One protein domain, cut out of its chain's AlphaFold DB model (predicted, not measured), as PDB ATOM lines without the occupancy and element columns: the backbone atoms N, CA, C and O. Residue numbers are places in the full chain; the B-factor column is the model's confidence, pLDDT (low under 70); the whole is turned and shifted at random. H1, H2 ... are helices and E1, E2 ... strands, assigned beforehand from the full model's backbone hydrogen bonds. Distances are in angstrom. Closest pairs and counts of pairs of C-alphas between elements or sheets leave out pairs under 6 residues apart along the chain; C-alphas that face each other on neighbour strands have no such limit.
ATOM      1  N   LEU A 562     -25.403 -27.325  40.129       85.81
ATOM      2  CA  LEU A 562     -25.744 -28.529  40.909       85.81
ATOM      3  C   LEU A 562     -25.268 -28.487  42.378       85.81
ATOM      4  O   LEU A 562     -24.841 -29.496  42.938       85.81
ATOM      5  N   GLY A 563     -25.255 -27.295  42.989       83.12
ATOM      6  CA  GLY A 563     -24.705 -27.074  44.337       83.12
ATOM      7  C   GLY A 563     -23.191 -27.315  44.450       83.12
ATOM      8  O   GLY A 563     -22.674 -27.502  45.551       83.12
ATOM      9  N   LYS A 564     -22.477 -27.362  43.320       89.06
ATOM     10  CA  LYS A 564     -21.060 -27.732  43.195       89.06
ATOM     11  C   LYS A 564     -20.311 -26.665  42.389       89.06
ATOM     12  O   LYS A 564     -20.911 -25.902  41.633       89.06
ATOM     13  N   THR A 565     -18.988 -26.631  42.530       92.06
ATOM     14  CA  THR A 565     -18.104 -25.764  41.735       92.06
ATOM     15  C   THR A 565     -17.348 -26.575  40.685       92.06
ATOM     16  O   THR A 565     -16.948 -27.715  40.929       92.06
ATOM     17  N   TRP A 566     -17.157 -25.991  39.506       91.81
ATOM     18  CA  TRP A 566     -16.560 -26.630  38.334       91.81
ATOM     19  C   TRP A 566     -15.647 -25.633  37.603       91.81
ATOM     20  O   TRP A 566     -15.892 -24.425  37.639       91.81
ATOM     21  N   HIS A 567     -14.615 -26.118  36.904       89.31
ATOM     22  CA  HIS A 567     -14.006 -25.317  35.831       89.31
ATOM     23  C   HIS A 567     -14.978 -25.239  34.637       89.31
ATOM     24  O   HIS A 567     -15.735 -26.195  34.445       89.31
ATOM     25  N   PRO A 568     -14.936 -24.189  33.796       88.62
ATOM     26  CA  PRO A 568     -15.784 -24.082  32.608       88.62
ATOM     27  C   PRO A 568     -15.646 -25.285  31.665       88.62
ATOM     28  O   PRO A 568     -16.641 -25.867  31.257       88.62
ATOM     29  N   GLU A 569     -14.419 -25.735  31.406       88.31
ATOM     30  CA  GLU A 569     -14.125 -26.915  30.585       88.31
ATOM     31  C   GLU A 569     -14.390 -28.257  31.292       88.31
ATOM     32  O   GLU A 569     -14.312 -29.312  30.671       88.31
ATOM     33  N   CYS A 570     -14.699 -28.230  32.593       88.88
ATOM     34  CA  CYS A 570     -15.113 -29.398  33.372       88.88
ATOM     35  C   CYS A 570     -16.637 -29.484  33.570       88.88
ATOM     36  O   CYS A 570     -17.108 -30.498  34.083       88.88
ATOM     37  N   PHE A 571     -17.401 -28.444  33.215       92.38
ATOM     38  CA  PHE A 571     -18.863 -28.475  33.219       92.38
ATOM     39  C   PHE A 571     -19.353 -28.923  31.837       92.38
ATOM     40  O   PHE A 571     -19.666 -28.125  30.956       92.38
ATOM     41  N   ALA A 572     -19.331 -30.237  31.636       91.19
ATOM     42  CA  ALA A 572     -19.624 -30.900  30.374       91.19
ATOM     43  C   ALA A 572     -20.554 -32.098  30.602       91.19
ATOM     44  O   ALA A 572     -20.618 -32.630  31.712       91.19
ATOM     45  N   CYS A 573     -21.256 -32.534  29.555       91.56
ATOM     46  CA  CYS A 573     -22.109 -33.718  29.620       91.56
ATOM     47  C   CYS A 573     -21.281 -34.955  29.990       91.56
ATOM     48  O   CYS A 573     -20.290 -35.255  29.324       91.56
ATOM     49  N   VAL A 574     -21.716 -35.709  31.003       89.56
ATOM     50  CA  VAL A 574     -21.022 -36.933  31.448       89.56
ATOM     51  C   VAL A 574     -20.968 -38.019  30.360       89.56
ATOM     52  O   VAL A 574     -20.054 -38.839  30.377       89.56
ATOM     53  N   GLN A 575     -21.902 -38.008  29.403       88.44
ATOM     54  CA  GLN A 575     -21.993 -38.999  28.328       88.44
ATOM     55  C   GLN A 575     -21.151 -38.619  27.092       88.44
ATOM     56  O   GLN A 575     -20.217 -39.343  26.754       88.44
ATOM     57  N   CYS A 576     -21.437 -37.496  26.414       90.44
ATOM     58  CA  CYS A 576     -20.696 -37.085  25.207       90.44
ATOM     59  C   CYS A 576     -19.466 -36.184  25.442       90.44
ATOM     60  O   CYS A 576     -18.714 -35.931  24.501       90.44
ATOM     61  N   GLY A 577     -19.250 -35.659  26.653       87.56
ATOM     62  CA  GLY A 577     -18.133 -34.754  26.962       87.56
ATOM     63  C   GLY A 577     -18.247 -33.334  26.386       87.56
ATOM     64  O   GLY A 577     -17.309 -32.550  26.519       87.56
ATOM     65  N   VAL A 578     -19.373 -32.975  25.758       89.06
ATOM     66  CA  VAL A 578     -19.616 -31.624  25.219       89.06
ATOM     67  C   VAL A 578     -19.795 -30.617  26.371       89.06
ATOM     68  O   VAL A 578     -20.597 -30.892  27.269       89.06
ATOM     69  N   PRO A 579     -19.093 -29.462  26.370       88.00
ATOM     70  CA  PRO A 579     -19.292 -28.393  27.353       88.00
ATOM     71  C   PRO A 579     -20.734 -27.882  27.370       88.00
ATOM     72  O   PRO A 579     -21.353 -27.729  26.318       88.00
ATOM     73  N   LEU A 580     -21.258 -27.604  28.560       88.56
ATOM     74  CA  LEU A 580     -22.653 -27.226  28.767       88.56
ATOM     75  C   LEU A 580     -22.782 -25.742  29.112       88.56
ATOM     76  O   LEU A 580     -21.985 -25.197  29.876       88.56
ATOM     77  N   ASP A 581     -23.821 -25.097  28.585       82.06
ATOM     78  CA  ASP A 581     -24.224 -23.772  29.050       82.06
ATOM     79  C   ASP A 581     -25.050 -23.899  30.341       82.06
ATOM     80  O   ASP A 581     -25.817 -24.850  30.508       82.06
ATOM     81  N   LEU A 582     -24.925 -22.928  31.249       80.75
ATOM     82  CA  LEU A 582     -25.671 -22.891  32.514       80.75
ATOM     83  C   LEU A 582     -27.198 -22.845  32.335       80.75
ATOM     84  O   LEU A 582     -27.920 -23.166  33.275       80.75
ATOM     85  N   ASN A 583     -27.685 -22.464  31.154       78.69
ATOM     86  CA  ASN A 583     -29.106 -22.368  30.824       78.69
ATOM     87  C   ASN A 583     -29.615 -23.558  29.982       78.69
ATOM     88  O   ASN A 583     -30.816 -23.650  29.745       78.69
ATOM     89  N   ALA A 584     -28.732 -24.451  29.509       81.00
ATOM     90  CA  ALA A 584     -29.058 -25.486  28.519       81.00
ATOM     91  C   ALA A 584     -28.457 -26.859  28.878       81.00
ATOM     92  O   ALA A 584     -27.621 -27.416  28.162       81.00
ATOM     93  N   PHE A 585     -28.890 -27.416  30.012       89.88
ATOM     94  CA  PHE A 585     -28.545 -28.774  30.435       89.88
ATOM     95  C   PHE A 585     -29.685 -29.424  31.235       89.88
ATOM     96  O   PHE A 585     -30.665 -28.772  31.598       89.88
ATOM     97  N   ARG A 586     -29.565 -30.726  31.514       87.31
ATOM     98  CA  ARG A 586     -30.451 -31.479  32.416       87.31
ATOM     99  C   ARG A 586     -29.641 -32.090  33.558       87.31
ATOM    100  O   ARG A 586     -28.507 -32.525  33.350       87.31
ATOM    101  N   GLU A 587     -30.221 -32.154  34.751       88.81
ATOM    102  CA  GLU A 587     -29.648 -32.890  35.882       88.81
ATOM    103  C   GLU A 587     -30.193 -34.320  35.925       88.81
ATOM    104  O   GLU A 587     -31.405 -34.524  35.848       88.81
ATOM    105  N   LYS A 588     -29.315 -35.300  36.153       86.81
ATOM    106  CA  LYS A 588     -29.709 -36.600  36.699       86.81
ATOM    107  C   LYS A 588     -28.758 -36.980  37.829       86.81
ATOM    108  O   LYS A 588     -27.547 -36.999  37.640       86.81
ATOM    109  N   ASP A 589     -29.311 -37.252  39.009       87.25
ATOM    110  CA  ASP A 589     -28.603 -37.788  40.183       87.25
ATOM    111  C   ASP A 589     -27.333 -36.994  40.584       87.25
ATOM    112  O   ASP A 589     -26.308 -37.558  40.971       87.25
ATOM    113  N   GLY A 590     -27.387 -35.657  40.494       83.81
ATOM    114  CA  GLY A 590     -26.262 -34.767  40.805       83.81
ATOM    115  C   GLY A 590     -25.213 -34.616  39.697       83.81
ATOM    116  O   GLY A 590     -24.159 -34.020  39.953       83.81
ATOM    117  N   LEU A 591     -25.477 -35.142  38.494       88.19
ATOM    118  CA  LEU A 591     -24.613 -35.084  37.314       88.19
ATOM    119  C   LEU A 591     -25.280 -34.317  36.150       88.19
ATOM    120  O   LEU A 591     -26.491 -34.449  35.946       88.19
ATOM    121  N   PRO A 592     -24.514 -33.525  35.372       91.12
ATOM    122  CA  PRO A 592     -25.046 -32.760  34.251       91.12
ATOM    123  C   PRO A 592     -24.993 -33.545  32.926       91.12
ATOM    124  O   PRO A 592     -23.985 -34.169  32.580       91.12
ATOM    125  N   TYR A 593     -26.072 -33.453  32.153       89.75
ATOM    126  CA  TYR A 593     -26.215 -34.048  30.823       89.75
ATOM    127  C   TYR A 593     -26.656 -32.993  29.805       89.75
ATOM    128  O   TYR A 593     -27.394 -32.065  30.147       89.75
ATOM    129  N   CYS A 594     -26.244 -33.139  28.544       90.19
ATOM    130  CA  CYS A 594     -26.883 -32.403  27.457       90.19
ATOM    131  C   CYS A 594     -28.296 -32.962  27.227       90.19
ATOM    132  O   CYS A 594     -28.594 -34.105  27.576       90.19
ATOM    133  N   GLU A 595     -29.167 -32.154  26.635       85.50
ATOM    134  CA  GLU A 595     -30.574 -32.499  26.416       85.50
ATOM    135  C   GLU A 595     -30.737 -33.785  25.585       85.50
ATOM    136  O   GLU A 595     -31.479 -34.684  25.979       85.50
ATOM    137  N   ALA A 596     -29.961 -33.932  24.506       84.50
ATOM    138  CA  ALA A 596     -29.982 -35.117  23.649       84.50
ATOM    139  C   ALA A 596     -29.577 -36.409  24.389       84.50
ATOM    140  O   ALA A 596     -30.314 -37.394  24.331       84.50
ATOM    141  N   ASP A 597     -28.454 -36.408  25.121       88.38
ATOM    142  CA  ASP A 597     -28.002 -37.584  25.881       88.38
ATOM    143  C   ASP A 597     -28.957 -37.905  27.037       88.38
ATOM    144  O   ASP A 597     -29.275 -39.071  27.265       88.38
ATOM    145  N   TYR A 598     -29.453 -36.883  27.746       88.12
ATOM    146  CA  TYR A 598     -30.432 -37.065  28.817       88.12
ATOM    147  C   TYR A 598     -31.682 -37.781  28.298       88.12
ATOM    148  O   TYR A 598     -32.139 -38.757  28.896       88.12
ATOM    149  N   HIS A 599     -32.216 -37.341  27.159       84.81
ATOM    150  CA  HIS A 599     -33.395 -37.962  26.578       84.81
ATOM    151  C   HIS A 599     -33.097 -39.358  25.996       84.81
ATOM    152  O   HIS A 599     -33.874 -40.283  26.229       84.81
ATOM    153  N   ALA A 600     -31.946 -39.572  25.349       82.38
ATOM    154  CA  ALA A 600     -31.541 -40.879  24.818       82.38
ATOM    155  C   ALA A 600     -31.263 -41.952  25.897       82.38
ATOM    156  O   ALA A 600     -31.420 -43.152  25.625       82.38
ATOM    157  N   LEU A 601     -30.851 -41.536  27.102       84.06
ATOM    158  CA  LEU A 601     -30.563 -42.416  28.240       84.06
ATOM    159  C   LEU A 601     -31.762 -42.616  29.180       84.06
ATOM    160  O   LEU A 601     -31.956 -43.730  29.662       84.06
ATOM    161  N   PHE A 602     -32.541 -41.564  29.460       85.38
ATOM    162  CA  PHE A 602     -33.494 -41.548  30.581       85.38
ATOM    163  C   PHE A 602     -34.964 -41.323  30.196       85.38
ATOM    164  O   PHE A 602     -35.821 -41.413  31.073       85.38
ATOM    165  N   SER A 603     -35.291 -41.019  28.933       82.81
ATOM    166  CA  SER A 603     -36.697 -40.890  28.507       82.81
ATOM    167  C   SER A 603     -37.276 -42.217  28.003       82.81
ATOM    168  O   SER A 603     -36.532 -43.022  27.436       82.81
ATOM    169  N   PRO A 604     -38.594 -42.453  28.170       80.31
ATOM    170  CA  PRO A 604     -39.272 -43.626  27.621       80.31
ATOM    171  C   PRO A 604     -39.030 -43.761  26.116       80.31
ATOM    172  O   PRO A 604     -39.124 -42.782  25.374       80.31
ATOM    173  N   LYS A 605     -38.717 -44.977  25.664       82.38
ATOM    174  CA  LYS A 605     -38.444 -45.285  24.255       82.38
ATOM    175  C   LYS A 605     -39.660 -45.939  23.630       82.38
ATOM    176  O   LYS A 605     -40.213 -46.861  24.208       82.38
ATOM    177  N   CYS A 606     -40.066 -45.477  22.453       79.69
ATOM    178  CA  CYS A 606     -41.232 -46.018  21.764       79.69
ATOM    179  C   CYS A 606     -41.014 -47.494  21.399       79.69
ATOM    180  O   CYS A 606     -40.170 -47.795  20.555       79.69
ATOM    181  N   ALA A 607     -41.832 -48.405  21.929       79.00
ATOM    182  CA  ALA A 607     -41.758 -49.853  21.694       79.00
ATOM    183  C   ALA A 607     -42.098 -50.301  20.246       79.00
ATOM    184  O   ALA A 607     -42.360 -51.474  19.988       79.00
ATOM    185  N   ALA A 608     -42.135 -49.366  19.289       74.81
ATOM    186  CA  ALA A 608     -42.254 -49.623  17.852       74.81
ATOM    187  C   ALA A 608     -41.074 -49.091  17.015       74.81
ATOM    188  O   ALA A 608     -40.867 -49.588  15.912       74.81
ATOM    189  N   CYS A 609     -40.326 -48.092  17.499       78.19
ATOM    190  CA  CYS A 609     -39.221 -47.469  16.753       78.19
ATOM    191  C   CYS A 609     -37.967 -47.167  17.595       78.19
ATOM    192  O   CYS A 609     -37.034 -46.553  17.088       78.19
ATOM    193  N   GLU A 610     -37.951 -47.564  18.873       75.31
ATOM    194  CA  GLU A 610     -36.846 -47.465  19.847       75.31
ATOM    195  C   GLU A 610     -36.321 -46.044  20.152       75.31
ATOM    196  O   GLU A 610     -35.520 -45.852  21.070       75.31
ATOM    197  N   ALA A 611     -36.822 -45.023  19.454       76.75
ATOM    198  CA  ALA A 611     -36.507 -43.621  19.687       76.75
ATOM    199  C   ALA A 611     -37.083 -43.111  21.028       76.75
ATOM    200  O   ALA A 611     -38.198 -43.496  21.403       76.75
ATOM    201  N   PRO A 612     -36.363 -42.223  21.745       78.69
ATOM    202  CA  PRO A 612     -36.874 -41.578  22.952       78.69
ATOM    203  C   PRO A 612     -38.041 -40.642  22.615       78.69
ATOM    204  O   PRO A 612     -37.972 -39.848  21.674       78.69
ATOM    205  N   ILE A 613     -39.115 -40.726  23.396       76.62
ATOM    206  CA  ILE A 613     -40.317 -39.911  23.221       76.62
ATOM    207  C   ILE A 613     -40.102 -38.566  23.929       76.62
ATOM    208  O   ILE A 613     -39.969 -38.525  25.152       76.62
ATOM    209  N   VAL A 614     -40.056 -37.473  23.160       74.12
ATOM    210  CA  VAL A 614     -39.897 -36.092  23.658       74.12
ATOM    211  C   VAL A 614     -40.835 -35.128  22.925       74.12
ATOM    212  O   VAL A 614     -41.324 -35.444  21.839       74.12
ATOM    213  N   GLU A 615     -41.097 -33.961  23.520       63.56
ATOM    214  CA  GLU A 615     -42.052 -32.969  22.997       63.56
ATOM    215  C   GLU A 615     -41.654 -32.434  21.613       63.56
ATOM    216  O   GLU A 615     -42.431 -32.532  20.663       63.56
ATOM    217  N   ASP A 616     -40.421 -31.944  21.465       56.81
ATOM    218  CA  ASP A 616     -40.001 -31.212  20.261       56.81
ATOM    219  C   ASP A 616     -39.745 -32.088  19.023       56.81
ATOM    220  O   ASP A 616     -39.636 -31.568  17.912       56.81
ATOM    221  N   CYS A 617     -39.668 -33.418  19.161       54.62
ATOM    222  CA  CYS A 617     -39.446 -34.317  18.019       54.62
ATOM    223  C   CYS A 617     -40.743 -34.769  17.323       54.62
ATOM    224  O   CYS A 617     -40.701 -35.658  16.473       54.62
ATOM    225  N   GLY A 618     -41.900 -34.211  17.702       56.62
ATOM    226  CA  GLY A 618     -43.211 -34.565  17.138       56.62
ATOM    227  C   GLY A 618     -43.703 -35.975  17.495       56.62
ATOM    228  O   GLY A 618     -44.714 -36.424  16.959       56.62
ATOM    229  N   CYS A 619     -42.999 -36.683  18.386       54.16
ATOM    230  CA  CYS A 619     -43.338 -38.049  18.789       54.16
ATOM    231  C   CYS A 619     -44.195 -38.099  20.066       54.16
ATOM    232  O   CYS A 619     -44.971 -39.042  20.238       54.16
ATOM    233  N   ALA A 620     -44.060 -37.131  20.975       56.31
ATOM    234  CA  ALA A 620     -44.890 -37.053  22.176       56.31
ATOM    235  C   ALA A 620     -46.228 -36.343  21.913       56.31
ATOM    236  O   ALA A 620     -46.352 -35.518  21.008       56.31
ATOM    237  N   LEU A 621     -47.207 -36.617  22.774       57.94
ATOM    238  CA  LEU A 621     -48.385 -35.768  22.927       57.94
ATOM    239  C   LEU A 621     -47.983 -34.390  23.469       57.94
ATOM    240  O   LEU A 621     -46.947 -34.229  24.117       57.94
ATOM    241  N   LYS A 622     -48.879 -33.410  23.310       53.53
ATOM    242  CA  LYS A 622     -48.791 -32.138  24.042       53.53
ATOM    243  C   LYS A 622     -48.649 -32.405  25.550       53.53
ATOM    244  O   LYS A 622     -49.409 -33.204  26.104       53.53
ATOM    245  N   ASN A 623     -47.720 -31.700  26.196       55.59
ATOM    246  CA  ASN A 623     -47.344 -31.853  27.605       55.59
ATOM    247  C   ASN A 623     -46.559 -33.156  27.900       55.59
ATOM    248  O   ASN A 623     -46.750 -33.765  28.952       55.59
ATOM    249  N   GLY A 624     -45.720 -33.614  26.964       58.94
ATOM    250  CA  GLY A 624     -44.707 -34.662  27.174       58.94
ATOM    251  C   GLY A 624     -45.213 -36.092  27.364       58.94
ATOM    252  O   GLY A 624     -44.417 -36.993  27.627       58.94
ATOM    253  N   ASN A 625     -46.518 -36.325  27.235       65.06
ATOM    254  CA  ASN A 625     -47.108 -37.640  27.469       65.06
ATOM    255  C   ASN A 625     -46.873 -38.597  26.287       65.06
ATOM    256  O   ASN A 625     -46.795 -38.199  25.125       65.06
ATOM    257  N   TYR A 626     -46.822 -39.887  26.594       72.56
ATOM    258  CA  TYR A 626     -46.820 -40.991  25.635       72.56
ATOM    259  C   TYR A 626     -48.108 -41.804  25.788       72.56
ATOM    260  O   TYR A 626     -48.812 -41.686  26.792       72.56
ATOM    261  N   PHE A 627     -48.428 -42.634  24.798       73.56
ATOM    262  CA  PHE A 627     -49.509 -43.606  24.933       73.56
ATOM    263  C   PHE A 627     -48.958 -44.914  25.495       73.56
ATOM    264  O   PHE A 627     -47.958 -45.417  24.995       73.56
ATOM    265  N   GLU A 628     -49.623 -45.494  26.487       72.69
ATOM    266  CA  GLU A 628     -49.278 -46.814  27.018       72.69
ATOM    267  C   GLU A 628     -50.218 -47.882  26.438       72.69
ATOM    268  O   GLU A 628     -51.426 -47.663  26.310       72.69
ATOM    269  N   PHE A 629     -49.678 -49.043  26.068       71.31
ATOM    270  CA  PHE A 629     -50.467 -50.193  25.630       71.31
ATOM    271  C   PHE A 629     -49.788 -51.491  26.065       71.31
ATOM    272  O   PHE A 629     -48.643 -51.732  25.700       71.31
ATOM    273  N   GLU A 630     -50.501 -52.332  26.821       77.19
ATOM    274  CA  GLU A 630     -49.970 -53.581  27.406       77.19
ATOM    275  C   GLU A 630     -48.743 -53.366  28.329       77.19
ATOM    276  O   GLU A 630     -47.951 -54.280  28.529       77.19
ATOM    277  N   GLY A 631     -48.606 -52.167  28.915       76.31
ATOM    278  CA  GLY A 631     -47.464 -51.755  29.745       76.31
ATOM    279  C   GLY A 631     -46.317 -51.092  28.970       76.31
ATOM    280  O   GLY A 631     -45.398 -50.555  29.583       76.31
ATOM    281  N   GLU A 632     -46.371 -51.092  27.634       79.56
ATOM    282  CA  GLU A 632     -45.312 -50.560  26.774       79.56
ATOM    283  C   GLU A 632     -45.631 -49.138  26.263       79.56
ATOM    284  O   GLU A 632     -46.762 -48.883  25.821       79.56
ATOM    285  N   PRO A 633     -44.662 -48.200  26.276       81.25
ATOM    286  CA  PRO A 633     -44.852 -46.832  25.806       81.25
ATOM    287  C   PRO A 633     -44.712 -46.707  24.278       81.25
ATOM    288  O   PRO A 633     -43.789 -47.234  23.657       81.25
ATOM    289  N   TYR A 634     -45.595 -45.923  23.661       76.50
ATOM    290  CA  TYR A 634     -45.637 -45.645  22.226       76.50
ATOM    291  C   TYR A 634     -45.752 -44.142  21.945       76.50
ATOM    292  O   TYR A 634     -46.476 -43.409  22.626       76.50
ATOM    293  N   CYS A 635     -45.064 -43.686  20.895       74.50
ATOM    294  CA  CYS A 635     -45.230 -42.336  20.362       74.50
ATOM    295  C   CYS A 635     -46.580 -42.175  19.643       74.50
ATOM    296  O   CYS A 635     -47.195 -43.163  19.229       74.50
ATOM    297  N   GLU A 636     -47.041 -40.935  19.468       73.69
ATOM    298  CA  GLU A 636     -48.377 -40.638  18.935       73.69
ATOM    299  C   GLU A 636     -48.629 -41.262  17.547       73.69
ATOM    300  O   GLU A 636     -49.675 -41.877  17.322       73.69
ATOM    301  N   GLU A 637     -47.659 -41.176  16.635       70.69
ATOM    302  CA  GLU A 637     -47.749 -41.767  15.295       70.69
ATOM    303  C   GLU A 637     -47.864 -43.301  15.344       70.69
ATOM    304  O   GLU A 637     -48.774 -43.892  14.751       70.69
ATOM    305  N   HIS A 638     -46.984 -43.966  16.099       72.31
ATOM    306  CA  HIS A 638     -46.968 -45.427  16.173       72.31
ATOM    307  C   HIS A 638     -48.166 -45.990  16.950       72.31
ATOM    308  O   HIS A 638     -48.666 -47.056  16.588       72.31
ATOM    309  N   PHE A 639     -48.694 -45.267  17.943       71.38
ATOM    310  CA  PHE A 639     -49.936 -45.640  18.624       71.38
ATOM    311  C   PHE A 639     -51.149 -45.548  17.687       71.38
ATOM    312  O   PHE A 639     -51.909 -46.514  17.562       71.38
ATOM    313  N   ARG A 640     -51.284 -44.444  16.931       68.38
ATOM    314  CA  ARG A 640     -52.298 -44.309  15.863       68.38
ATOM    315  C   ARG A 640     -52.175 -45.443  14.831       68.38
ATOM    316  O   ARG A 640     -53.186 -46.009  14.420       68.38
ATOM    317  N   CYS A 641     -50.953 -45.845  14.469       64.50
ATOM    318  CA  CYS A 641     -50.685 -46.969  13.563       64.50
ATOM    319  C   CYS A 641     -51.000 -48.359  14.172       64.50
ATOM    320  O   CYS A 641     -51.432 -49.266  13.452       64.50
ATOM    321  N   LYS A 642     -50.849 -48.554  15.494       62.16
ATOM    322  CA  LYS A 642     -51.292 -49.780  16.196       62.16
ATOM    323  C   LYS A 642     -52.826 -49.894  16.214       62.16
ATOM    324  O   LYS A 642     -53.341 -50.998  16.062       62.16
ATOM    325  N   MET A 643     -53.535 -48.766  16.328       58.53
ATOM    326  CA  MET A 643     -55.007 -48.686  16.346       58.53
ATOM    327  C   MET A 643     -55.670 -48.584  14.955       58.53
ATOM    328  O   MET A 643     -56.891 -48.685  14.849       58.53
ATOM    329  N   CYS A 644     -54.902 -48.395  13.878       55.22
ATOM    330  CA  CYS A 644     -55.431 -48.250  12.518       55.22
ATOM    331  C   CYS A 644     -56.115 -49.549  12.020       55.22
ATOM    332  O   CYS A 644     -55.441 -50.584  11.929       55.22
ATOM    333  N   PRO A 645     -57.410 -49.523  11.623       53.44
ATOM    334  CA  PRO A 645     -58.147 -50.720  11.203       53.44
ATOM    335  C   PRO A 645     -57.471 -51.525  10.086       53.44
ATOM    336  O   PRO A 645     -57.476 -52.757  10.122       53.44
ATOM    337  N   ASP A 646     -56.849 -50.855   9.116       55.50
ATOM    338  CA  ASP A 646     -56.207 -51.507   7.970       55.50
ATOM    339  C   ASP A 646     -54.821 -52.074   8.302       55.50
ATOM    340  O   ASP A 646     -54.488 -53.186   7.886       55.50
ATOM    341  N   CYS A 647     -54.054 -51.405   9.167       55.91
ATOM    342  CA  CYS A 647     -52.798 -51.948   9.692       55.91
ATOM    343  C   CYS A 647     -53.031 -53.158  10.622       55.91
ATOM    344  O   CYS A 647     -52.201 -54.070  10.676       55.91
ATOM    345  N   VAL A 648     -54.171 -53.207  11.324       56.41
ATOM    346  CA  VAL A 648     -54.608 -54.373  12.115       56.41
ATOM    347  C   VAL A 648     -55.039 -55.536  11.208       56.41
ATOM    348  O   VAL A 648     -54.690 -56.687  11.486       56.41
ATOM    349  N   ARG A 649     -55.735 -55.263  10.092       52.25
ATOM    350  CA  ARG A 649     -56.064 -56.273   9.063       52.25
ATOM    351  C   ARG A 649     -54.797 -56.896   8.462       52.25
ATOM    352  O   ARG A 649     -54.688 -58.120   8.427       52.25
ATOM    353  N   LEU A 650     -53.818 -56.074   8.072       52.59
ATOM    354  CA  LEU A 650     -52.540 -56.527   7.503       52.59
ATOM    355  C   LEU A 650     -51.730 -57.409   8.470       52.59
ATOM    356  O   LEU A 650     -51.305 -58.501   8.088       52.59
ATOM    357  N   ARG A 651     -51.587 -57.014   9.745       53.50
ATOM    358  CA  ARG A 651     -50.878 -57.838  10.746       53.50
ATOM    359  C   ARG A 651     -51.576 -59.175  11.033       53.50
ATOM    360  O   ARG A 651     -50.902 -60.193  11.190       53.50
ATOM    361  N   ARG A 652     -52.915 -59.228  11.008       49.81
ATOM    362  CA  ARG A 652     -53.671 -60.496  11.112       49.81
ATOM    363  C   ARG A 652     -53.480 -61.431   9.909       49.81
ATOM    364  O   ARG A 652     -53.658 -62.637  10.071       49.81
ATOM    365  N   ALA A 653     -53.109 -60.914   8.735       48.62
ATOM    366  CA  ALA A 653     -52.748 -61.738   7.581       48.62
ATOM    367  C   ALA A 653     -51.323 -62.312   7.711       48.62
ATOM    368  O   ALA A 653     -51.125 -63.509   7.517       48.62
TER     369      ALA A 653
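Overview. This is residues 562 to 653 of the 777 residues of the protein "Paxillin-like protein" of Sarcoptes scabiei (UniProt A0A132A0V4). The model is a rod of two small units set one after the other, each a hairpin of two short strands with a short helix beside it: E2, E3 and H1 in the first, E4, E5 and H2 in the second. Long loops make up much of the rest: residues 567 to 585 at the first unit, residues 603 to 626 between H1 and E4 in the middle of the rod; E1 lies toward one end, and H3 toward the other, where residues 643 to 650 stick out. The printed part has 92 residues, with three named helices and five named strands in the order E1, E2, E3, H1, E4, E5, H2, H3; both two-stranded sheets, E2 - E3 and E4 - E5, are antiparallel. The class is mixed, helices and strands, with under half of the residues in named elements. The whole is loose, with a radius of gyration of the C-alphas of 17.7 A, and spans 60 by 23 by 20 A.

Arrangement. E1, residues 564 to 566, pairs with no named strand and is apart from E2, residues 586 to 588. E2 and E3, residues 591 to 593, form a hairpin, antiparallel at 139 degrees between their directions, with N 586 and O 593 within hydrogen-bond range at 2.9 A and N 588 and O 591 at 3.0 A. The closest C-alphas of E2 and H1, residues 595 to 602, are those of Arg 586 and Glu 595, 6.1 A apart. E4, residues 627 to 629, and E5, residues 632 to 634, form the second hairpin, antiparallel at 142 degrees, with N 634 and O 627 within hydrogen-bond range at 2.8 A. The closest C-alphas of E4 and H2, residues 636 to 643, are those of Phe 627 and Phe 639, 6.6 A apart. H1 and H2 are apart. H2 and H3, residues 645 to 653, are close but not clearly touching, their closest C-alphas those of Cys 641 and Cys 647 at 6.7 A. They run the same way at a steep tilt of 59 degrees. In H1, H2 and H3 every O i to N i+4 pair is within hydrogen-bond range.

Along the chain. E1 begins at C-alpha 564, (-21.060, -27.732, 43.195), and is 6.7 A long, as are E2, E4 and E5; E3 is 6.8 A long. H1 begins at C-alpha 595, (-30.574, -32.499, 26.416), and measures 10.4 A. H2 measures 10.7 A, and H3 measures 12.8 A and ends at C-alpha 653, (-52.748, -61.738, 7.581).

Size, cuts and confidence. The two C-alphas farthest apart are those of Thr 565 and Ala 653, at 60.5 A. The printed part has no cut. The links from E1 to E2 and from H1 to E4 are long, with 19 and 24 residues. The mean pLDDT of the printed part is 75.9, and residues 615 to 625 and 640 to 653 are under 70.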